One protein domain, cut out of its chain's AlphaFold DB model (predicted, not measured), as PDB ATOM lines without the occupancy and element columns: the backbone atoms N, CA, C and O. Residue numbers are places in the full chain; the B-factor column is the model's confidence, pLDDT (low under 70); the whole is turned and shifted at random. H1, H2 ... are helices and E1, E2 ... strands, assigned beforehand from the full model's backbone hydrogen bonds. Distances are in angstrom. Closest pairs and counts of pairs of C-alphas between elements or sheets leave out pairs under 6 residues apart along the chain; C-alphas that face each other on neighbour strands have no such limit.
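AT A GLANCE: This is residues 165 to 331 of the 334 residues of an uncharacterized protein of Bacillus toyonensis (UniProt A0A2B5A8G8). A strongly twisted sheet of five strands makes one end; from it H2 runs toward the other end and H3 folds back along it. There H4 packs on H3, and its residues 325 to 331 stick out, while H1 sits by the sheet and the loop of residues 192 to 204 reaches from the sheet toward H4. The printed part has 167 residues, with named elements in the order E1 E2 E3 H1 E4 E5 H2 H3 H4; the antiparallel sheet runs E4 E3 E2 E1 E5. The class is mixed, helices and strands; the whole is compact, with a radius of gyration of the C-alphas of 16.3 A and spans of 48 by 34 by 32 A.

HOW THE PARTS SIT: E1, residues 173 to 176, E2, residues 182 to 191, and E3, residues 205 to 212, form a meander, each strand the antiparallel neighbour of the one before; E2 bends by 74 degrees at residue 188. Within hydrogen-bond range are N 183 and O 175, 2.9 A, and N 207 and O 189, 2.8 A. Edge strand E4, residues 243 to 246, pairs with E3 through N 244 and O 210, 2.8 A; edge strand E5, residues 253 to 257, pairs with E1 through N 255 and O 174, 2.8 A. H1, residues 217 to 225, H2, residues 263 to 282, and H3, residues 288 to 297, are on the sheet but only graze it. H2 and H3 touch as a helical hairpin at a shallow tilt of 29 degrees, opposite ways, the closest C-alphas being those of Asn 271 and Gly 297, 3.8 A. H4, residues 313 to 331, is not on the sheet; it touches H3 with residues 313 to 320 alone, a helical hairpin whose closest C-alphas, of Gly 288 and Gln 320, are 6.0 A apart. Each O i to N i+4 pair is within hydrogen-bond range in H1 and H4, 15 of 16 in H2 and 5 of 6 in H3.

IN THESE COORDINATES: E1 begins at C-alpha 173, (-21.347, 48.282, -49.896). From first to last C-alpha E2 measures 22.5 A, E3 21.8 A, H2 27.9 A and H4 27.2 A. H4 ends at C-alpha 331, (2.787, 13.250, -60.481).

THE WHOLE: The two C-alphas farthest apart, of Glu 256 and His 329, are 49.2 A apart. The printed part has no cut; the links E2 to E3, H1 to E4 and H3 to H4 are long. The pLDDT is under 70 at residues 285 to 288, 307 to 312 and 331.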
ATOM      1  N   LYS A 165      -9.537  52.113 -45.318       95.75
ATOM      2  CA  LYS A 165      -9.210  51.488 -44.031       95.75
ATOM      3  C   LYS A 165     -10.292  50.477 -43.676       95.75
ATOM      4  O   LYS A 165     -11.458  50.675 -43.989       95.75
ATOM      5  N   LYS A 166      -9.926  49.440 -42.919       96.00
ATOM      6  CA  LYS A 166     -10.894  48.450 -42.416       96.00
ATOM      7  C   LYS A 166     -12.044  49.104 -41.640       96.00
ATOM      8  O   LYS A 166     -13.176  48.671 -41.772       96.00
ATOM      9  N   SER A 167     -11.744  50.137 -40.850       95.06
ATOM     10  CA  SER A 167     -12.726  50.900 -40.065       95.06
ATOM     11  C   SER A 167     -13.781  51.606 -40.911       95.06
ATOM     12  O   SER A 167     -14.838  51.937 -40.390       95.06
ATOM     13  N   ASP A 168     -13.480  51.846 -42.186       96.56
ATOM     14  CA  ASP A 168     -14.303  52.662 -43.073       96.56
ATOM     15  C   ASP A 168     -15.204  51.781 -43.958       96.56
ATOM     16  O   ASP A 168     -16.019  52.298 -44.716       96.56
ATOM     17  N   LEU A 169     -15.066  50.449 -43.866       97.00
ATOM     18  CA  LEU A 169     -15.899  49.502 -44.598       97.00
ATOM     19  C   LEU A 169     -17.321  49.470 -44.025       97.00
ATOM     20  O   LEU A 169     -17.517  49.275 -42.824       97.00
ATOM     21  N   LYS A 170     -18.312  49.586 -44.907       96.56
ATOM     22  CA  LYS A 170     -19.742  49.588 -44.586       96.56
ATOM     23  C   LYS A 170     -20.385  48.303 -45.084       96.56
ATOM     24  O   LYS A 170     -20.173  47.895 -46.227       96.56
ATOM     25  N   VAL A 171     -21.165  47.654 -44.224       96.19
ATOM     26  CA  VAL A 171     -21.885  46.427 -44.586       96.19
ATOM     27  C   VAL A 171     -22.818  46.710 -45.765       96.19
ATOM     28  O   VAL A 171     -23.468  47.755 -45.832       96.19
ATOM     29  N   GLY A 172     -22.832  45.800 -46.735       95.31
ATOM     30  CA  GLY A 172     -23.662  45.887 -47.930       95.31
ATOM     31  C   GLY A 172     -23.098  46.750 -49.061       95.31
ATOM     32  O   GLY A 172     -23.664  46.727 -50.155       95.31
ATOM     33  N   TYR A 173     -21.994  47.476 -48.853       97.25
ATOM     34  CA  TYR A 173     -21.347  48.282 -49.896       97.25
ATOM     35  C   TYR A 173     -20.416  47.447 -50.777       97.25
ATOM     36  O   TYR A 173     -19.706  46.560 -50.294       97.25
ATOM     37  N   GLU A 174     -20.421  47.737 -52.082       97.19
ATOM     38  CA  GLU A 174     -19.453  47.182 -53.030       97.19
ATOM     39  C   GLU A 174     -18.131  47.948 -52.972       97.19
ATOM     40  O   GLU A 174     -18.091  49.176 -52.945       97.19
ATOM     41  N   TYR A 175     -17.037  47.201 -53.025       97.00
ATOM     42  CA  TYR A 175     -15.684  47.718 -53.064       97.00
ATOM     43  C   TYR A 175     -14.926  47.160 -54.266       97.00
ATOM     44  O   TYR A 175     -15.066  45.987 -54.620       97.00
ATOM     45  N   GLU A 176     -14.088  47.997 -54.875       95.25
ATOM     46  CA  GLU A 176     -13.319  47.668 -56.077       95.25
ATOM     47  C   GLU A 176     -11.806  47.868 -55.851       95.25
ATOM     48  O   GLU A 176     -11.340  48.821 -55.207       95.25
ATOM     49  N   THR A 177     -11.012  46.911 -56.337       92.62
ATOM     50  CA  THR A 177      -9.552  47.039 -56.442       92.62
ATOM     51  C   THR A 177      -9.187  47.817 -57.707       92.62
ATOM     52  O   THR A 177      -9.940  47.840 -58.671       92.62
ATOM     53  N   LEU A 178      -7.976  48.378 -57.788       87.81
ATOM     54  CA  LEU A 178      -7.528  49.033 -59.031       87.81
ATOM     55  C   LEU A 178      -7.498  48.097 -60.252       87.81
ATOM     56  O   LEU A 178      -7.541  48.579 -61.377       87.81
ATOM     57  N   SER A 179      -7.430  46.781 -60.037       83.31
ATOM     58  CA  SER A 179      -7.513  45.768 -61.096       83.31
ATOM     59  C   SER A 179      -8.947  45.461 -61.546       83.31
ATOM     60  O   SER A 179      -9.134  44.587 -62.385       83.31
ATOM     61  N   GLY A 180      -9.958  46.120 -60.971       88.12
ATOM     62  CA  GLY A 180     -11.371  45.930 -61.307       88.12
ATOM     63  C   GLY A 180     -12.059  44.776 -60.575       88.12
ATOM     64  O   GLY A 180     -13.212  44.471 -60.871       88.12
ATOM     65  N   SER A 181     -11.397  44.117 -59.619       91.00
ATOM     66  CA  SER A 181     -12.035  43.058 -58.830       91.00
ATOM     67  C   SER A 181     -13.012  43.674 -57.834       91.00
ATOM     68  O   SER A 181     -12.611  44.494 -57.006       91.00
ATOM     69  N   LYS A 182     -14.277  43.250 -57.900       95.31
ATOM     70  CA  LYS A 182     -15.378  43.794 -57.099       95.31
ATOM     71  C   LYS A 182     -15.878  42.804 -56.059       95.31
ATOM     72  O   LYS A 182     -16.017  41.608 -56.334       95.31
ATOM     73  N   SER A 183     -16.165  43.279 -54.854       96.56
ATOM     74  CA  SER A 183     -16.801  42.464 -53.817       96.56
ATOM     75  C   SER A 183     -17.631  43.316 -52.869       96.56
ATOM     76  O   SER A 183     -17.262  44.448 -52.574       96.56
ATOM     77  N   VAL A 184     -18.724  42.760 -52.363       96.88
ATOM     78  CA  VAL A 184     -19.568  43.392 -51.347       96.88
ATOM     79  C   VAL A 184     -19.097  42.969 -49.966       96.88
ATOM     80  O   VAL A 184     -18.858  41.785 -49.727       96.88
ATOM     81  N   PHE A 185     -18.924  43.935 -49.067       97.56
ATOM     82  CA  PHE A 185     -18.550  43.666 -47.681       97.56
ATOM     83  C   PHE A 185     -19.774  43.218 -46.880       97.56
ATOM     84  O   PHE A 185     -20.772  43.928 -46.823       97.56
ATOM     85  N   LEU A 186     -19.698  42.046 -46.253       96.69
ATOM     86  CA  LEU A 186     -20.799  41.461 -45.476       96.69
ATOM     87  C   LEU A 186     -20.638  41.656 -43.965       96.69
ATOM     88  O   LEU A 186     -21.576  41.409 -43.214       96.69
ATOM     89  N   GLY A 187     -19.471  42.121 -43.519       96.81
ATOM     90  CA  GLY A 187     -19.196  42.412 -42.117       96.81
ATOM     91  C   GLY A 187     -17.907  41.784 -41.609       96.81
ATOM     92  O   GLY A 187     -17.154  41.125 -42.335       96.81
ATOM     93  N   PHE A 188     -17.639  42.024 -40.330       96.81
ATOM     94  CA  PHE A 188     -16.538  41.380 -39.633       96.81
ATOM     95  C   PHE A 188     -17.006  40.091 -38.973       96.81
ATOM     96  O   PHE A 188     -18.040  40.072 -38.316       96.81
ATOM     97  N   VAL A 189     -16.193  39.049 -39.102       96.56
ATOM     98  CA  VAL A 189     -16.472  37.709 -38.580       96.56
ATOM     99  C   VAL A 189     -15.272  37.186 -37.809       96.56
ATOM    100  O   VAL A 189     -14.148  37.649 -38.015       96.56
ATOM    101  N   TYR A 190     -15.490  36.208 -36.945       95.31
ATOM    102  CA  TYR A 190     -14.440  35.386 -36.367       95.31
ATOM    103  C   TYR A 190     -14.423  34.019 -37.046       95.31
ATOM    104  O   TYR A 190     -15.464  33.459 -37.378       95.31
ATOM    105  N   THR A 191     -13.214  33.520 -37.286       93.25
ATOM    106  CA  THR A 191     -12.941  32.219 -37.906       93.25
ATOM    107  C   THR A 191     -11.610  31.684 -37.383       93.25
ATOM    108  O   THR A 191     -10.807  32.432 -36.809       93.25
ATOM    109  N   ALA A 192     -11.353  30.399 -37.606       90.06
ATOM    110  CA  ALA A 192     -10.029  29.797 -37.512       90.06
ATOM    111  C   ALA A 192      -9.641  29.201 -38.868       90.06
ATOM    112  O   ALA A 192     -10.495  28.996 -39.730       90.06
ATOM    113  N   ASP A 193      -8.347  28.965 -39.045       87.88
ATOM    114  CA  ASP A 193      -7.823  28.180 -40.162       87.88
ATOM    115  C   ASP A 193      -7.588  26.750 -39.671       87.88
ATOM    116  O   ASP A 193      -7.263  26.557 -38.500       87.88
ATOM    117  N   VAL A 194      -7.719  25.769 -40.558       84.50
ATOM    118  CA  VAL A 194      -7.395  24.367 -40.272       84.50
ATOM    119  C   VAL A 194      -6.029  24.066 -40.872       84.50
ATOM    120  O   VAL A 194      -5.817  24.284 -42.068       84.50
ATOM    121  N   ASP A 195      -5.105  23.553 -40.068       82.69
ATOM    122  CA  ASP A 195      -3.864  22.990 -40.588       82.69
ATOM    123  C   ASP A 195      -4.169  21.659 -41.291       82.69
ATOM    124  O   ASP A 195      -4.675  20.711 -40.694       82.69
ATOM    125  N   ILE A 196      -3.871  21.570 -42.584       77.25
ATOM    126  CA  ILE A 196      -4.191  20.388 -43.396       77.25
ATOM    127  C   ILE A 196      -3.358  19.149 -43.009       77.25
ATOM    128  O   ILE A 196      -3.775  18.006 -43.225       77.25
ATOM    129  N   HIS A 197      -2.184  19.353 -42.413       76.25
ATOM    130  CA  HIS A 197      -1.225  18.310 -42.061       76.25
ATOM    131  C   HIS A 197      -1.374  17.806 -40.634       76.25
ATOM    132  O   HIS A 197      -1.043  16.648 -40.389       76.25
ATOM    133  N   THR A 198      -1.875  18.624 -39.709       78.75
ATOM    134  CA  THR A 198      -2.134  18.216 -38.317       78.75
ATOM    135  C   THR A 198      -3.624  18.052 -38.034       78.75
ATOM    136  O   THR A 198      -4.006  17.158 -37.286       78.75
ATOM    137  N   GLY A 199      -4.476  18.786 -38.749       76.19
ATOM    138  CA  GLY A 199      -5.907  18.898 -38.476       76.19
ATOM    139  C   GLY A 199      -6.226  19.850 -37.331       76.19
ATOM    140  O   GLY A 199      -7.379  19.941 -36.920       76.19
ATOM    141  N   GLU A 200      -5.218  20.543 -36.804       82.50
ATOM    142  CA  GLU A 200      -5.382  21.466 -35.692       82.50
ATOM    143  C   GLU A 200      -5.963  22.797 -36.166       82.50
ATOM    144  O   GLU A 200      -5.615  23.328 -37.225       82.50
ATOM    145  N   LEU A 201      -6.837  23.363 -35.338       84.88
ATOM    146  CA  LEU A 201      -7.379  24.694 -35.551       84.88
ATOM    147  C   LEU A 201      -6.385  25.755 -35.092       84.88
ATOM    148  O   LEU A 201      -5.832  25.705 -33.991       84.88
ATOM    149  N   SER A 202      -6.206  26.776 -35.921       88.19
ATOM    150  CA  SER A 202      -5.467  27.965 -35.533       88.19
ATOM    151  C   SER A 202      -6.233  28.771 -34.482       88.19
ATOM    152  O   SER A 202      -7.440  28.618 -34.274       88.19
ATOM    153  N   LYS A 203      -5.530  29.678 -33.795       89.31
ATOM    154  CA  LYS A 203      -6.182  30.580 -32.842       89.31
ATOM    155  C   LYS A 203      -7.256  31.414 -33.560       89.31
ATOM    156  O   LYS A 203      -6.922  32.064 -34.557       89.31
ATOM    157  N   PRO A 204      -8.483  31.492 -33.008       91.88
ATOM    158  CA  PRO A 204      -9.531  32.389 -33.473       91.88
ATOM    159  C   PRO A 204      -9.049  33.794 -33.817       91.88
ATOM    160  O   PRO A 204      -8.404  34.457 -32.997       91.88
ATOM    161  N   TYR A 205      -9.419  34.282 -34.998       93.56
ATOM    162  CA  TYR A 205      -9.066  35.622 -35.445       93.56
ATOM    163  C   TYR A 205     -10.237  36.338 -36.113       93.56
ATOM    164  O   TYR A 205     -11.098  35.725 -36.738       93.56
ATOM    165  N   LYS A 206     -10.233  37.671 -36.002       96.12
ATOM    166  CA  LYS A 206     -11.203  38.540 -36.671       96.12
ATOM    167  C   LYS A 206     -10.803  38.747 -38.131       96.12
ATOM    168  O   LYS A 206      -9.653  39.089 -38.422       96.12
ATOM    169  N   ALA A 207     -11.753  38.580 -39.035       96.81
ATOM    170  CA  ALA A 207     -11.599  38.719 -40.472       96.81
ATOM    171  C   ALA A 207     -12.731  39.563 -41.063       96.81
ATOM    172  O   ALA A 207     -13.714  39.880 -40.400       96.81
ATOM    173  N   MET A 208     -12.563  39.945 -42.320       97.50
ATOM    174  CA  MET A 208     -13.600  40.561 -43.138       97.50
ATOM    175  C   MET A 208     -14.204  39.488 -44.032       97.50
ATOM    176  O   MET A 208     -13.456  38.756 -44.686       97.50
ATOM    177  N   LEU A 209     -15.531  39.427 -44.066       97.31
ATOM    178  CA  LEU A 209     -16.278  38.579 -44.977       97.31
ATOM    179  C   LEU A 209     -16.728  39.405 -46.180       97.31
ATOM    180  O   LEU A 209     -17.342  40.463 -46.034       97.31
ATOM    181  N   PHE A 210     -16.419  38.913 -47.372       96.56
ATOM    182  CA  PHE A 210     -16.843  39.503 -48.630       96.56
ATOM    183  C   PHE A 210     -17.543  38.471 -49.498       96.56
ATOM    184  O   PHE A 210     -17.266  37.276 -49.406       96.56
ATOM    185  N   VAL A 211     -18.365  38.969 -50.410       95.06
ATOM    186  CA  VAL A 211     -18.965  38.191 -51.487       95.06
ATOM    187  C   VAL A 211     -18.632  38.825 -52.838       95.06
ATOM    188  O   VAL A 211     -18.649  40.047 -52.980       95.06
ATOM    189  N   ARG A 212     -18.264  38.025 -53.840       94.06
ATOM    190  CA  ARG A 212     -17.859  38.523 -55.161       94.06
ATOM    191  C   ARG A 212     -19.049  39.126 -55.909       94.06
ATOM    192  O   ARG A 212     -20.085  38.487 -56.050       94.06
ATOM    193  N   SER A 213     -18.858  40.320 -56.470       89.12
ATOM    194  CA  SER A 213     -19.870  41.012 -57.285       89.12
ATOM    195  C   SER A 213     -19.734  40.648 -58.773       89.12
ATOM    196  O   SER A 213     -19.414  41.481 -59.619       89.12
ATOM    197  N   GLY A 214     -19.828  39.348 -59.072       83.88
ATOM    198  CA  GLY A 214     -19.634  38.780 -60.413       83.88
ATOM    199  C   GLY A 214     -20.931  38.329 -61.090       83.88
ATOM    200  O   GLY A 214     -22.024  38.723 -60.693       83.88
ATOM    201  N   HIS A 215     -20.808  37.446 -62.088       73.94
ATOM    202  CA  HIS A 215     -21.933  36.946 -62.896       73.94
ATOM    203  C   HIS A 215     -23.100  36.348 -62.087       73.94
ATOM    204  O   HIS A 215     -24.238  36.452 -62.530       73.94
ATOM    205  N   ASN A 216     -22.846  35.796 -60.895       82.94
ATOM    206  CA  ASN A 216     -23.874  35.176 -60.046       82.94
ATOM    207  C   ASN A 216     -24.367  36.082 -58.906       82.94
ATOM    208  O   ASN A 216     -25.193  35.662 -58.097       82.94
ATOM    209  N   PHE A 217     -23.858  37.313 -58.802       89.56
ATOM    210  CA  PHE A 217     -24.120  38.152 -57.634       89.56
ATOM    211  C   PHE A 217     -25.595  38.525 -57.493       89.56
ATOM    212  O   PHE A 217     -26.113  38.489 -56.385       89.56
ATOM    213  N   GLU A 218     -26.288  38.845 -58.587       89.69
ATOM    214  CA  GLU A 218     -27.697  39.248 -58.516       89.69
ATOM    215  C   GLU A 218     -28.587  38.143 -57.947       89.69
ATOM    216  O   GLU A 218     -29.395  38.404 -57.056       89.69
ATOM    217  N   GLU A 219     -28.403  36.905 -58.410       87.44
ATOM    218  CA  GLU A 219     -29.128  35.737 -57.906       87.44
ATOM    219  C   GLU A 219     -28.791  35.476 -56.436       87.44
ATOM    220  O   GLU A 219     -29.684  35.452 -55.591       87.44
ATOM    221  N   MET A 220     -27.501  35.416 -56.105       89.25
ATOM    222  CA  MET A 220     -27.043  35.223 -54.731       89.25
ATOM    223  C   MET A 220     -27.523  36.339 -53.793       89.25
ATOM    224  O   MET A 220     -27.839  36.083 -52.637       89.25
ATOM    225  N   SER A 221     -27.608  37.584 -54.266       91.25
ATOM    226  CA  SER A 221     -28.077  38.710 -53.457       91.25
ATOM    227  C   SER A 221     -29.568  38.617 -53.129       91.25
ATOM    228  O   SER A 221     -29.989  39.175 -52.115       91.25
ATOM    229  N   LYS A 222     -30.365  37.933 -53.963       91.38
ATOM    230  CA  LYS A 222     -31.773  37.631 -53.669       91.38
ATOM    231  C   LYS A 222     -31.868  36.568 -52.587       91.38
ATOM    232  O   LYS A 222     -32.606  36.762 -51.630       91.38
ATOM    233  N   ASP A 223     -31.075  35.507 -52.695       91.69
ATOM    234  CA  ASP A 223     -31.049  34.434 -51.697       91.69
ATOM    235  C   ASP A 223     -30.538  34.941 -50.343       91.69
ATOM    236  O   ASP A 223     -31.137  34.665 -49.305       91.69
ATOM    237  N   LEU A 224     -29.494  35.778 -50.355       91.44
ATOM    238  CA  LEU A 224     -28.996  36.465 -49.163       91.44
ATOM    239  C   LEU A 224     -30.084  37.310 -48.498       91.44
ATOM    240  O   LEU A 224     -30.110  37.366 -47.277       91.44
ATOM    241  N   ARG A 225     -30.993  37.923 -49.266       91.00
ATOM    242  CA  ARG A 225     -32.123  38.725 -48.762       91.00
ATOM    243  C   ARG A 225     -33.381  37.917 -48.443       91.00
ATOM    244  O   ARG A 225     -34.314  38.476 -47.886       91.00
ATOM    245  N   SER A 226     -33.436  36.642 -48.815       90.81
ATOM    246  CA  SER A 226     -34.628  35.815 -48.614       90.81
ATOM    247  C   SER A 226     -34.788  35.405 -47.151       90.81
ATOM    248  O   SER A 226     -33.791  35.218 -46.463       90.81
ATOM    249  N   ASP A 227     -36.013  35.188 -46.680       89.75
ATOM    250  CA  ASP A 227     -36.251  34.671 -45.319       89.75
ATOM    251  C   ASP A 227     -35.879  33.180 -45.168       89.75
ATOM    252  O   ASP A 227     -35.836  32.637 -44.064       89.75
ATOM    253  N   ASP A 228     -35.595  32.501 -46.281       91.56
ATOM    254  CA  ASP A 228     -35.246  31.086 -46.322       91.56
ATOM    255  C   ASP A 228     -33.752  30.891 -46.032       91.56
ATOM    256  O   ASP A 228     -32.880  31.164 -46.864       91.56
ATOM    257  N   LYS A 229     -33.455  30.387 -44.830       89.25
ATOM    258  CA  LYS A 229     -32.082  30.176 -44.346       89.25
ATOM    259  C   LYS A 229     -31.266  29.213 -45.220       89.25
ATOM    260  O   LYS A 229     -30.046  29.333 -45.288       89.25
ATOM    261  N   ASP A 230     -31.937  28.322 -45.944       91.62
ATOM    262  CA  ASP A 230     -31.321  27.286 -46.772       91.62
ATOM    263  C   ASP A 230     -31.294  27.653 -48.267       91.62
ATOM    264  O   ASP A 230     -30.867  26.844 -49.097       91.62
ATOM    265  N   ALA A 231     -31.741  28.859 -48.646       91.56
ATOM    266  CA  ALA A 231     -31.788  29.308 -50.042       91.56
ATOM    267  C   ALA A 231     -30.441  29.142 -50.759       91.56
ATOM    268  O   ALA A 231     -30.387  28.552 -51.839       91.56
ATOM    269  N   LEU A 232     -29.344  29.573 -50.125       91.12
ATOM    270  CA  LEU A 232     -27.994  29.419 -50.674       91.12
ATOM    271  C   LEU A 232     -27.553  27.950 -50.728       91.12
ATOM    272  O   LEU A 232     -26.950  27.524 -51.711       91.12
ATOM    273  N   ALA A 233     -27.863  27.162 -49.694       91.06
ATOM    274  CA  ALA A 233     -27.437  25.767 -49.571       91.06
ATOM    275  C   ALA A 233     -27.967  24.874 -50.708       91.06
ATOM    276  O   ALA A 233     -27.308  23.910 -51.102       91.06
ATOM    277  N   ARG A 234     -29.129  25.220 -51.279       90.38
ATOM    278  CA  ARG A 234     -29.745  24.499 -52.404       90.38
ATOM    279  C   ARG A 234     -29.207  24.909 -53.782       90.38
ATOM    280  O   ARG A 234     -29.549  24.261 -54.770       90.38
ATOM    281  N   LYS A 235     -28.367  25.946 -53.884       86.69
ATOM    282  CA  LYS A 235     -27.808  26.406 -55.167       86.69
ATOM    283  C   LYS A 235     -26.620  25.555 -55.607       86.69
ATOM    284  O   LYS A 235     -25.552  25.531 -54.988       86.69
ATOM    285  N   GLU A 236     -26.775  24.891 -56.746       81.69
ATOM    286  CA  GLU A 236     -25.700  24.091 -57.340       81.69
ATOM    287  C   GLU A 236     -24.618  24.953 -57.999       81.69
ATOM    288  O   GLU A 236     -23.433  24.641 -57.903       81.69
ATOM    289  N   ASN A 237     -25.037  26.059 -58.607       83.19
ATOM    290  CA  ASN A 237     -24.244  27.032 -59.359       83.19
ATOM    291  C   ASN A 237     -23.530  28.080 -58.484       83.19
ATOM    292  O   ASN A 237     -22.859  28.965 -59.019       83.19
ATOM    293  N   LEU A 238     -23.656  27.978 -57.158       87.25
ATOM    294  CA  LEU A 238     -22.920  28.797 -56.200       87.25
ATOM    295  C   LEU A 238     -21.690  28.042 -55.686       87.25
ATOM    296  O   LEU A 238     -21.785  26.866 -55.312       87.25
ATOM    297  N   TYR A 239     -20.543  28.715 -55.641       89.00
ATOM    298  CA  TYR A 239     -19.259  28.119 -55.286       89.00
ATOM    299  C   TYR A 239     -18.679  28.737 -54.013       89.00
ATOM    300  O   TYR A 239     -18.932  29.891 -53.686       89.00
ATOM    301  N   LEU A 240     -17.837  27.981 -53.304       89.50
ATOM    302  CA  LEU A 240     -17.183  28.472 -52.083       89.50
ATOM    303  C   LEU A 240     -16.328  29.719 -52.351       89.50
ATOM    304  O   LEU A 240     -16.320  30.647 -51.550       89.50
ATOM    305  N   TRP A 241     -15.676  29.789 -53.518       89.00
ATOM    306  CA  TRP A 241     -14.841  30.929 -53.911       89.00
ATOM    307  C   TRP A 241     -15.617  32.222 -54.192       89.00
ATOM    308  O   TRP A 241     -14.989  33.265 -54.415       89.00
ATOM    309  N   ASP A 242     -16.953  32.169 -54.234       92.25
ATOM    310  CA  ASP A 242     -17.793  33.364 -54.322       92.25
ATOM    311  C   ASP A 242     -17.757  34.155 -53.012       92.25
ATOM    312  O   ASP A 242     -17.935  35.374 -53.027       92.25
ATOM    313  N   PHE A 243     -17.408  33.501 -51.903       94.06
ATOM    314  CA  PHE A 243     -17.123  34.137 -50.627       94.06
ATOM    315  C   PHE A 243     -15.615  34.290 -50.424       94.06
ATOM    316  O   PHE A 243     -14.794  33.507 -50.900       94.06
ATOM    317  N   LYS A 244     -15.224  35.351 -49.719       94.44
ATOM    318  CA  LYS A 244     -13.827  35.626 -49.388       94.44
ATOM    319  C   LYS A 244     -13.716  36.074 -47.944       94.44
ATOM    320  O   LYS A 244     -14.192  37.148 -47.584       94.44
ATOM    321  N   ILE A 245     -12.991  35.292 -47.154       94.81
ATOM    322  CA  ILE A 245     -12.636  35.626 -45.777       94.81
ATOM    323  C   ILE A 245     -11.186  36.105 -45.758       94.81
ATOM    324  O   ILE A 245     -10.275  35.381 -46.168       94.81
ATOM    325  N   SER A 246     -10.937  37.337 -45.310       94.88
ATOM    326  CA  SER A 246      -9.574  37.875 -45.310       94.88
ATOM    327  C   SER A 246      -9.244  38.763 -44.117       94.88
ATOM    328  O   SER A 246     -10.063  39.550 -43.648       94.88
ATOM    329  N   LYS A 247      -7.991  38.677 -43.654       95.25
ATOM    330  CA  LYS A 247      -7.425  39.573 -42.635       95.25
ATOM    331  C   LYS A 247      -7.066  40.940 -43.210       95.25
ATOM    332  O   LYS A 247      -6.973  41.902 -42.452       95.25
ATOM    333  N   THR A 248      -6.839  41.057 -44.516       95.44
ATOM    334  CA  THR A 248      -6.440  42.302 -45.192       95.44
ATOM    335  C   THR A 248      -7.207  42.465 -46.501       95.44
ATOM    336  O   THR A 248      -7.821  41.533 -47.007       95.44
ATOM    337  N   HIS A 249      -7.215  43.674 -47.053       95.25
ATOM    338  CA  HIS A 249      -7.779  43.925 -48.373       95.25
ATOM    339  C   HIS A 249      -6.960  44.986 -49.104       95.25
ATOM    340  O   HIS A 249      -6.156  45.703 -48.506       95.25
ATOM    341  N   SER A 250      -7.175  45.066 -50.413       94.88
ATOM    342  CA  SER A 250      -6.537  46.023 -51.320       94.88
ATOM    343  C   SER A 250      -7.553  46.929 -52.025       94.88
ATOM    344  O   SER A 250      -7.221  47.578 -53.015       94.88
ATOM    345  N   PHE A 251      -8.797  46.956 -51.535       96.38
ATOM    346  CA  PHE A 251      -9.842  47.834 -52.059       96.38
ATOM    347  C   PHE A 251      -9.469  49.306 -51.889       96.38
ATOM    348  O   PHE A 251      -8.989  49.718 -50.827       96.38
ATOM    349  N   LYS A 252      -9.705  50.085 -52.944       95.81
ATOM    350  CA  LYS A 252      -9.406  51.523 -52.986       95.81
ATOM    351  C   LYS A 252     -10.598  52.382 -53.395       95.81
ATOM    352  O   LYS A 252     -10.545  53.594 -53.229       95.81
ATOM    353  N   ILE A 253     -11.634  51.758 -53.947       94.81
ATOM    354  CA  ILE A 253     -12.820  52.421 -54.477       94.81
ATOM    355  C   ILE A 253     -14.026  51.872 -53.712       94.81
ATOM    356  O   ILE A 253     -14.201  50.655 -53.647       94.81
ATOM    357  N   GLU A 254     -14.807  52.767 -53.108       95.94
ATOM    358  CA  GLU A 254     -16.132  52.477 -52.550       95.94
ATOM    359  C   GLU A 254     -17.166  52.785 -53.636       95.94
ATOM    360  O   GLU A 254     -17.158  53.881 -54.200       95.94
ATOM    361  N   ASN A 255     -18.015  51.810 -53.944       94.75
ATOM    362  CA  ASN A 255     -19.134  51.943 -54.869       94.75
ATOM    363  C   ASN A 255     -20.446  52.069 -54.069       94.75
ATOM    364  O   ASN A 255     -20.455  52.444 -52.897       94.75
ATOM    365  N   GLU A 256     -21.579  51.794 -54.704       94.38
ATOM    366  CA  GLU A 256     -22.897  51.875 -54.080       94.38
ATOM    367  C   GLU A 256     -23.192  50.713 -53.116       94.38
ATOM    368  O   GLU A 256     -22.566  49.646 -53.148       94.38
ATOM    369  N   ARG A 257     -24.204  50.919 -52.266       95.31
ATOM    370  CA  ARG A 257     -24.792  49.851 -51.458       95.31
ATOM    371  C   ARG A 257     -25.527  48.879 -52.378       95.31
ATOM    372  O   ARG A 257     -26.412  49.281 -53.125       95.31
ATOM    373  N   ARG A 258     -25.171  47.597 -52.315       94.06
ATOM    374  CA  ARG A 258     -25.758  46.524 -53.134       94.06
ATOM    375  C   ARG A 258     -26.744  45.660 -52.361       94.06
ATOM    376  O   ARG A 258     -27.688  45.143 -52.957       94.06
ATOM    377  N   ILE A 259     -26.525  45.489 -51.059       91.56
ATOM    378  CA  ILE A 259     -27.367  44.669 -50.183       91.56
ATOM    379  C   ILE A 259     -27.685  45.465 -48.919       91.56
ATOM    380  O   ILE A 259     -26.830  46.174 -48.394       91.56
ATOM    381  N   ASP A 260     -28.921  45.351 -48.450       90.81
ATOM    382  CA  ASP A 260     -29.366  45.883 -47.169       90.81
ATOM    383  C   ASP A 260     -29.751  44.705 -46.275       90.81
ATOM    384  O   ASP A 260     -30.836  44.152 -46.423       90.81
ATOM    385  N   ILE A 261     -28.796  44.232 -45.473       85.81
ATOM    386  CA  ILE A 261     -28.979  43.094 -44.574       85.81
ATOM    387  C   ILE A 261     -27.969  43.156 -43.427       85.81
ATOM    388  O   ILE A 261     -26.827  43.591 -43.619       85.81
ATOM    389  N   GLU A 262     -28.383  42.694 -42.253       89.44
ATOM    390  CA  GLU A 262     -27.519  42.563 -41.086       89.44
ATOM    391  C   GLU A 262     -26.542  41.390 -41.232       89.44
ATOM    392  O   GLU A 262     -26.866  40.331 -41.776       89.44
ATOM    393  N   THR A 263     -25.324  41.549 -40.704       88.69
ATOM    394  CA  THR A 263     -24.290  40.508 -40.797       88.69
ATOM    395  C   THR A 263     -24.765  39.189 -40.187       88.69
ATOM    396  O   THR A 263     -24.553  38.143 -40.789       88.69
ATOM    397  N   SER A 264     -25.434  39.213 -39.031       87.75
ATOM    398  CA  SER A 264     -25.910  38.001 -38.351       87.75
ATOM    399  C   SER A 264     -26.871  37.168 -39.204       87.75
ATOM    400  O   SER A 264     -26.738  35.948 -39.243       87.75
ATOM    401  N   GLU A 265     -27.786  37.812 -39.931       88.06
ATOM    402  CA  GLU A 265     -28.746  37.132 -40.813       88.06
ATOM    403  C   GLU A 265     -28.060  36.490 -42.024       88.06
ATOM    404  O   GLU A 265     -28.436  35.408 -42.477       88.06
ATOM    405  N   VAL A 266     -27.021  37.145 -42.545       91.19
ATOM    406  CA  VAL A 266     -26.201  36.609 -43.635       91.19
ATOM    407  C   VAL A 266     -25.379  35.406 -43.177       91.19
ATOM    408  O   VAL A 266     -25.226  34.450 -43.939       91.19
ATOM    409  N   LEU A 267     -24.858  35.430 -41.946       93.12
ATOM    410  CA  LEU A 267     -24.022  34.348 -41.425       93.12
ATOM    411  C   LEU A 267     -24.776  33.030 -41.320       93.12
ATOM    412  O   LEU A 267     -24.219  32.013 -41.712       93.12
ATOM    413  N   GLU A 268     -26.032  33.028 -40.875       91.44
ATOM    414  CA  GLU A 268     -26.817  31.789 -40.814       91.44
ATOM    415  C   GLU A 268     -26.918  31.110 -42.191       91.44
ATOM    416  O   GLU A 268     -26.685  29.908 -42.315       91.44
ATOM    417  N   LYS A 269     -27.176  31.898 -43.242       93.75
ATOM    418  CA  LYS A 269     -27.314  31.412 -44.625       93.75
ATOM    419  C   LYS A 269     -25.987  30.926 -45.199       93.75
ATOM    420  O   LYS A 269     -25.931  29.905 -45.884       93.75
ATOM    421  N   ILE A 270     -24.905  31.661 -44.935       94.56
ATOM    422  CA  ILE A 270     -23.559  31.293 -45.391       94.56
ATOM    423  C   ILE A 270     -23.060  30.047 -44.662       94.56
ATOM    424  O   ILE A 270     -22.484  29.174 -45.307       94.56
ATOM    425  N   ASN A 271     -23.331  29.930 -43.362       93.81
ATOM    426  CA  ASN A 271     -22.965  28.759 -42.578       93.81
ATOM    427  C   ASN A 271     -23.703  27.512 -43.095       93.81
ATOM    428  O   ASN A 271     -23.068  26.492 -43.361       93.81
ATOM    429  N   ALA A 272     -25.016  27.615 -43.339       93.19
ATOM    430  CA  ALA A 272     -25.803  26.536 -43.941       93.19
ATOM    431  C   ALA A 272     -25.260  26.125 -45.324       93.19
ATOM    432  O   ALA A 272     -25.117  24.937 -45.621       93.19
ATOM    433  N   PHE A 273     -24.888  27.100 -46.160       94.75
ATOM    434  CA  PHE A 273     -24.250  26.844 -47.452       94.75
ATOM    435  C   PHE A 273     -22.890  26.142 -47.320       94.75
ATOM    436  O   PHE A 273     -22.642  25.154 -48.017       94.75
ATOM    437  N   GLY A 274     -22.018  26.631 -46.434       92.50
ATOM    438  CA  GLY A 274     -20.701  26.051 -46.175       92.50
ATOM    439  C   GLY A 274     -20.801  24.602 -45.708       92.50
ATOM    440  O   GLY A 274     -20.129  23.727 -46.260       92.50
ATOM    441  N   GLU A 275     -21.718  24.326 -44.781       90.88
ATOM    442  CA  GLU A 275     -21.991  22.980 -44.281       90.88
ATOM    443  C   GLU A 275     -22.536  22.055 -45.377       90.88
ATOM    444  O   GLU A 275     -22.018  20.954 -45.578       90.88
ATOM    445  N   ALA A 276     -23.517  22.507 -46.163       91.81
ATOM    446  CA  ALA A 276     -24.061  21.721 -47.268       91.81
ATOM    447  C   ALA A 276     -22.984  21.363 -48.309       91.81
ATOM    448  O   ALA A 276     -22.910  20.220 -48.779       91.81
ATOM    449  N   LYS A 277     -22.103  22.314 -48.648       90.69
ATOM    450  CA  LYS A 277     -20.962  22.063 -49.536       90.69
ATOM    451  C   LYS A 277     -19.961  21.109 -48.898       90.69
ATOM    452  O   LYS A 277     -19.565  20.158 -49.566       90.69
ATOM    453  N   ARG A 278     -19.602  21.286 -47.622       88.31
ATOM    454  CA  ARG A 278     -18.720  20.363 -46.888       88.31
ATOM    455  C   ARG A 278     -19.238  18.927 -46.967       88.31
ATOM    456  O   ARG A 278     -18.503  18.043 -47.403       88.31
ATOM    457  N   GLN A 279     -20.512  18.710 -46.642       88.12
ATOM    458  CA  GLN A 279     -21.158  17.395 -46.704       88.12
ATOM    459  C   GLN A 279     -21.168  16.808 -48.118       88.12
ATOM    460  O   GLN A 279     -20.971  15.605 -48.300       88.12
ATOM    461  N   ARG A 280     -21.372  17.642 -49.145       87.06
ATOM    462  CA  ARG A 280     -21.274  17.215 -50.545       87.06
ATOM    463  C   ARG A 280     -19.850  16.784 -50.888       87.06
ATOM    464  O   ARG A 280     -19.677  15.707 -51.445       87.06
ATOM    465  N   TYR A 281     -18.843  17.582 -50.543       84.75
ATOM    466  CA  TYR A 281     -17.450  17.297 -50.884       84.75
ATOM    467  C   TYR A 281     -16.901  16.065 -50.165       84.75
ATOM    468  O   TYR A 281     -16.213  15.273 -50.806       84.75
ATOM    469  N   LEU A 282     -17.292  15.835 -48.906       81.25
ATOM    470  CA  LEU A 282     -16.977  14.610 -48.159       81.25
ATOM    471  C   LEU A 282     -17.483  13.331 -48.848       81.25
ATOM    472  O   LEU A 282     -16.873  12.275 -48.709       81.25
ATOM    473  N   LYS A 283     -18.568  13.419 -49.629       82.75
ATOM    474  CA  LYS A 283     -19.120  12.301 -50.417       82.75
ATOM    475  C   LYS A 283     -18.455  12.128 -51.790       82.75
ATOM    476  O   LYS A 283     -18.814  11.212 -52.526       82.75
ATOM    477  N   THR A 284     -17.525  13.006 -52.168       77.62
ATOM    478  CA  THR A 284     -16.852  13.010 -53.482       77.62
ATOM    479  C   THR A 284     -15.342  12.819 -53.337       77.62
ATOM    480  O   THR A 284     -14.841  12.645 -52.236       77.62
ATOM    481  N   THR A 285     -14.590  12.871 -54.441       66.00
ATOM    482  CA  THR A 285     -13.116  12.822 -54.438       66.00
ATOM    483  C   THR A 285     -12.436  14.199 -54.355       66.00
ATOM    484  O   THR A 285     -11.208  14.264 -54.425       66.00
ATOM    485  N   TYR A 286     -13.196  15.299 -54.250       63.44
ATOM    486  CA  TYR A 286     -12.694  16.683 -54.268       63.44
ATOM    487  C   TYR A 286     -12.631  17.275 -52.854       63.44
ATOM    488  O   TYR A 286     -13.491  18.046 -52.440       63.44
ATOM    489  N   PHE A 287     -11.602  16.898 -52.099       68.69
ATOM    490  CA  PHE A 287     -11.546  17.160 -50.656       68.69
ATOM    491  C   PHE A 287     -11.040  18.559 -50.268       68.69
ATOM    492  O   PHE A 287     -11.345  19.024 -49.172       68.69
ATOM    493  N   GLY A 288     -10.346  19.273 -51.166       66.44
ATOM    494  CA  GLY A 288      -9.778  20.598 -50.857       66.44
ATOM    495  C   GLY A 288     -10.851  21.643 -50.560       66.44
ATOM    496  O   GLY A 288     -10.685  22.493 -49.688       66.44
ATOM    497  N   ASP A 289     -11.994  21.505 -51.220       80.75
ATOM    498  CA  ASP A 289     -13.150  22.373 -51.037       80.75
ATOM    499  C   ASP A 289     -13.930  22.041 -49.749       80.75
ATOM    500  O   ASP A 289     -14.657  22.885 -49.231       80.75
ATOM    501  N   ALA A 290     -13.761  20.847 -49.163       82.06
ATOM    502  CA  ALA A 290     -14.434  20.488 -47.912       82.06
ATOM    503  C   ALA A 290     -13.922  21.315 -46.717       82.06
ATOM    504  O   ALA A 290     -14.708  21.673 -45.842       82.06
ATOM    505  N   LEU A 291     -12.630  21.664 -46.701       83.88
ATOM    506  CA  LEU A 291     -12.038  22.527 -45.672       83.88
ATOM    507  C   LEU A 291     -12.549  23.966 -45.764       83.88
ATOM    508  O   LEU A 291     -12.895  24.562 -44.747       83.88
ATOM    509  N   GLU A 292     -12.640  24.518 -46.976       87.38
ATOM    510  CA  GLU A 292     -13.199  25.860 -47.166       87.38
ATOM    511  C   GLU A 292     -14.710  25.873 -46.870       87.38
ATOM    512  O   GLU A 292     -15.214  26.832 -46.290       87.38
ATOM    513  N   GLY A 293     -15.419  24.777 -47.169       88.25
ATOM    514  CA  GLY A 293     -16.803  24.557 -46.741       88.25
ATOM    515  C   GLY A 293     -16.957  24.559 -45.221       88.25
ATOM    516  O   GLY A 293     -17.803  25.280 -44.702       88.25
ATOM    517  N   HIS A 294     -16.098  23.832 -44.496       87.31
ATOM    518  CA  HIS A 294     -16.069  23.856 -43.029       87.31
ATOM    519  C   HIS A 294     -15.814  25.265 -42.491       87.31
ATOM    520  O   HIS A 294     -16.543  25.748 -41.630       87.31
ATOM    521  N   ARG A 295     -14.822  25.965 -43.047       88.56
ATOM    522  CA  ARG A 295     -14.488  27.329 -42.633       88.56
ATOM    523  C   ARG A 295     -15.655  28.299 -42.825       88.56
ATOM    524  O   ARG A 295     -15.921  29.102 -41.936       88.56
ATOM    525  N   LEU A 296     -16.353  28.219 -43.959       90.25
ATOM    526  CA  LEU A 296     -17.571  28.998 -44.202       90.25
ATOM    527  C   LEU A 296     -18.739  28.557 -43.315       90.25
ATOM    528  O   LEU A 296     -19.558  29.396 -42.977       90.25
ATOM    529  N   GLY A 297     -18.800  27.279 -42.931       88.25
ATOM    530  CA  GLY A 297     -19.818  26.697 -42.053       88.25
ATOM    531  C   GLY A 297     -19.754  27.158 -40.593       88.25
ATOM    532  O   GLY A 297     -20.743  27.052 -39.874       88.25
ATOM    533  N   CYS A 298     -18.604  27.674 -40.152       88.69
ATOM    534  CA  CYS A 298     -18.321  27.967 -38.743       88.69
ATOM    535  C   CYS A 298     -18.062  29.458 -38.465       88.69
ATOM    536  O   CYS A 298     -17.364  29.799 -37.505       88.69
ATOM    537  N   LEU A 299     -18.579  30.365 -39.300       93.06
ATOM    538  CA  LEU A 299     -18.392  31.800 -39.096       93.06
ATOM    539  C   LEU A 299     -19.311  32.332 -37.996       93.06
ATOM    540  O   LEU A 299     -20.501  32.023 -37.952       93.06
ATOM    541  N   VAL A 300     -18.770  33.206 -37.147       93.06
ATOM    542  CA  VAL A 300     -19.529  33.856 -36.065       93.06
ATOM    543  C   VAL A 300     -19.243  35.355 -35.996       93.06
ATOM    544  O   VAL A 300     -18.173  35.816 -36.395       93.06
ATOM    545  N   ALA A 301     -20.194  36.141 -35.489       92.75
ATOM    546  CA  ALA A 301     -20.042  37.594 -35.358       92.75
ATOM    547  C   ALA A 301     -19.223  38.000 -34.115       92.75
ATOM    548  O   ALA A 301     -18.450  38.961 -34.168       92.75
ATOM    549  N   ASP A 302     -19.354  37.255 -33.012       90.81
ATOM    550  CA  ASP A 302     -18.647  37.482 -31.748       90.81
ATOM    551  C   ASP A 302     -17.677  36.324 -31.467       90.81
ATOM    552  O   ASP A 302     -17.987  35.153 -31.670       90.81
ATOM    553  N   LYS A 303     -16.483  36.650 -30.967       90.50
ATOM    554  CA  LYS A 303     -15.448  35.666 -30.639       90.50
ATOM    555  C   LYS A 303     -15.920  34.669 -29.582       90.50
ATOM    556  O   LYS A 303     -15.458  33.534 -29.588       90.50
ATOM    557  N   LYS A 304     -16.776  35.100 -28.649       89.38
ATOM    558  CA  LYS A 304     -17.265  34.241 -27.556       89.38
ATOM    559  C   LYS A 304     -18.152  33.097 -28.061       89.38
ATOM    560  O   LYS A 304     -18.198  32.053 -27.426       89.38
ATOM    561  N   ASP A 305     -18.803  33.300 -29.206       86.50
ATOM    562  CA  ASP A 305     -19.715  32.333 -29.822       86.50
ATOM    563  C   ASP A 305     -18.953  31.325 -30.688       86.50
ATOM    564  O   ASP A 305     -19.536  30.421 -31.281       86.50
ATOM    565  N   MET A 306     -17.629  31.478 -30.776       83.56
ATOM    566  CA  MET A 306     -16.769  30.615 -31.558       83.56
ATOM    567  C   MET A 306     -16.564  29.284 -30.841       83.56
ATOM    568  O   MET A 306     -15.555  29.053 -30.175       83.56
ATOM    569  N   ASN A 307     -17.547  28.408 -31.002       69.69
ATOM    570  CA  ASN A 307     -17.472  27.011 -30.634       69.69
ATOM    571  C   ASN A 307     -17.227  26.207 -31.913       69.69
ATOM    572  O   ASN A 307     -18.175  25.767 -32.560       69.69
ATOM    573  N   ILE A 308     -15.963  26.103 -32.340       64.25
ATOM    574  CA  ILE A 308     -15.636  25.197 -33.444       64.25
ATOM    575  C   ILE A 308     -15.650  23.797 -32.858       64.25
ATOM    576  O   ILE A 308     -14.682  23.359 -32.237       64.25
ATOM    577  N   ASP A 309     -16.785  23.140 -33.025       59.53
ATOM    578  CA  ASP A 309     -16.885  21.725 -32.760       59.53
ATOM    579  C   ASP A 309     -15.896  20.984 -33.677       59.53
ATOM    580  O   ASP A 309     -15.845  21.225 -34.887       59.53
ATOM    581  N   ASN A 310     -15.060  20.122 -33.094       61.75
ATOM    582  CA  ASN A 310     -14.120  19.292 -33.856       61.75
ATOM    583  C   ASN A 310     -14.848  18.150 -34.586       61.75
ATOM    584  O   ASN A 310     -14.221  17.399 -35.346       61.75
ATOM    585  N   ASP A 311     -16.155  18.012 -34.361       62.84
ATOM    586  CA  ASP A 311     -16.993  16.989 -34.958       62.84
ATOM    587  C   ASP A 311     -16.988  17.074 -36.493       62.84
ATOM    588  O   ASP A 311     -17.387  18.047 -37.135       62.84
ATOM    589  N   GLY A 312     -16.465  16.013 -37.111       64.19
ATOM    590  CA  GLY A 312     -16.303  15.891 -38.559       64.19
ATOM    591  C   GLY A 312     -15.077  16.604 -39.146       64.19
ATOM    592  O   GLY A 312     -14.794  16.414 -40.330       64.19
ATOM    593  N   LEU A 313     -14.306  17.371 -38.364       74.44
ATOM    594  CA  LEU A 313     -13.061  17.992 -38.840       74.44
ATOM    595  C   LEU A 313     -11.983  16.937 -39.128       74.44
ATOM    596  O   LEU A 313     -11.288  17.005 -40.141       74.44
ATOM    597  N   SER A 314     -11.885  15.924 -38.265       75.75
ATOM    598  CA  SER A 314     -10.953  14.802 -38.425       75.75
ATOM    599  C   SER A 314     -11.192  14.026 -39.726       75.75
ATOM    600  O   SER A 314     -10.233  13.652 -40.405       75.75
ATOM    601  N   GLU A 315     -12.455  13.842 -40.117       76.56
ATOM    602  CA  GLU A 315     -12.842  13.195 -41.374       76.56
ATOM    603  C   GLU A 315     -12.445  14.038 -42.588       76.56
ATOM    604  O   GLU A 315     -11.845  13.514 -43.528       76.56
ATOM    605  N   VAL A 316     -12.708  15.350 -42.549       75.75
ATOM    606  CA  VAL A 316     -12.332  16.290 -43.618       75.75
ATOM    607  C   VAL A 316     -10.813  16.319 -43.810       75.75
ATOM    608  O   VAL A 316     -10.323  16.208 -44.935       75.75
ATOM    609  N   VAL A 317     -10.057  16.420 -42.713       79.44
ATOM    610  CA  VAL A 317      -8.589  16.454 -42.733       79.44
ATOM    611  C   VAL A 317      -8.023  15.144 -43.274       79.44
ATOM    612  O   VAL A 317      -7.151  15.165 -44.144       79.44
ATOM    613  N   LYS A 318      -8.530  13.996 -42.804       79.50
ATOM    614  CA  LYS A 318      -8.112  12.679 -43.299       79.50
ATOM    615  C   LYS A 318      -8.335  12.566 -44.806       79.50
ATOM    616  O   LYS A 318      -7.423  12.196 -45.540       79.50
ATOM    617  N   ALA A 319      -9.521  12.939 -45.271       76.25
ATOM    618  CA  ALA A 319      -9.881  12.802 -46.669       76.25
ATOM    619  C   ALA A 319      -9.052  13.725 -47.591       76.25
ATOM    620  O   ALA A 319      -8.659  13.323 -48.690       76.25
ATOM    621  N   GLN A 320      -8.701  14.926 -47.114       78.38
ATOM    622  CA  GLN A 320      -7.778  15.830 -47.804       78.38
ATOM    623  C   GLN A 320      -6.358  15.260 -47.896       78.38
ATOM    624  O   GLN A 320      -5.753  15.311 -48.970       78.38
ATOM    625  N   ARG A 321      -5.829  14.680 -46.811       79.25
ATOM    626  CA  ARG A 321      -4.503  14.033 -46.830       79.25
ATOM    627  C   ARG A 321      -4.457  12.881 -47.825       79.25
ATOM    628  O   ARG A 321      -3.577  12.860 -48.680       79.25
ATOM    629  N   ASP A 322      -5.461  12.002 -47.792       78.38
ATOM    630  CA  ASP A 322      -5.569  10.877 -48.727       78.38
ATOM    631  C   ASP A 322      -5.574  11.357 -50.193       78.38
ATOM    632  O   ASP A 322      -5.027  10.705 -51.086       78.38
ATOM    633  N   TYR A 323      -6.192  12.508 -50.471       80.00
ATOM    634  CA  TYR A 323      -6.189  13.117 -51.798       80.00
ATOM    635  C   TYR A 323      -4.831  13.678 -52.210       80.00
ATOM    636  O   TYR A 323      -4.391  13.427 -53.335       80.00
ATOM    637  N   GLU A 324      -4.159  14.413 -51.328       78.19
ATOM    638  CA  GLU A 324      -2.826  14.942 -51.610       78.19
ATOM    639  C   GLU A 324      -1.798  13.833 -51.819       78.19
ATOM    640  O   GLU A 324      -0.977  13.934 -52.733       78.19
ATOM    641  N   ASP A 325      -1.882  12.756 -51.040       79.38
ATOM    642  CA  ASP A 325      -1.009  11.597 -51.186       79.38
ATOM    643  C   ASP A 325      -1.245  10.900 -52.527       79.38
ATOM    644  O   ASP A 325      -0.285  10.651 -53.264       79.38
ATOM    645  N   ARG A 326      -2.508  10.675 -52.925       78.88
ATOM    646  CA  ARG A 326      -2.832  10.169 -54.273       78.88
ATOM    647  C   ARG A 326      -2.281  11.084 -55.361       78.88
ATOM    648  O   ARG A 326      -1.648  10.609 -56.302       78.88
ATOM    649  N   ARG A 327      -2.484  12.398 -55.236       78.94
ATOM    650  CA  ARG A 327      -1.985  13.376 -56.207       78.94
ATOM    651  C   ARG A 327      -0.459  13.315 -56.308       78.94
ATOM    652  O   ARG A 327       0.049  13.255 -57.420       78.94
ATOM    653  N   ARG A 328       0.286  13.260 -55.201       79.62
ATOM    654  CA  ARG A 328       1.755  13.124 -55.246       79.62
ATOM    655  C   ARG A 328       2.198  11.862 -55.992       79.62
ATOM    656  O   ARG A 328       3.078  11.959 -56.841       79.62
ATOM    657  N   HIS A 329       1.537  10.724 -55.760       75.25
ATOM    658  CA  HIS A 329       1.844   9.462 -56.449       75.25
ATOM    659  C   HIS A 329       1.577   9.499 -57.961       75.25
ATOM    660  O   HIS A 329       2.289   8.853 -58.729       75.25
ATOM    661  N   TYR A 330       0.559  10.243 -58.406       73.62
ATOM    662  CA  TYR A 330       0.275  10.408 -59.836       73.62
ATOM    663  C   TYR A 330       1.325  11.270 -60.545       73.62
ATOM    664  O   TYR A 330       1.676  10.978 -61.684       73.62
ATOM    665  N   TRP A 331       1.834  12.309 -59.883       67.31
ATOM    666  CA  TRP A 331       2.787  13.250 -60.481       67.31
ATOM    667  C   TRP A 331       4.241  12.775 -60.397       67.31
ATOM    668  O   TRP A 331       5.050  13.199 -61.207       67.31
TER     669      TRP A 331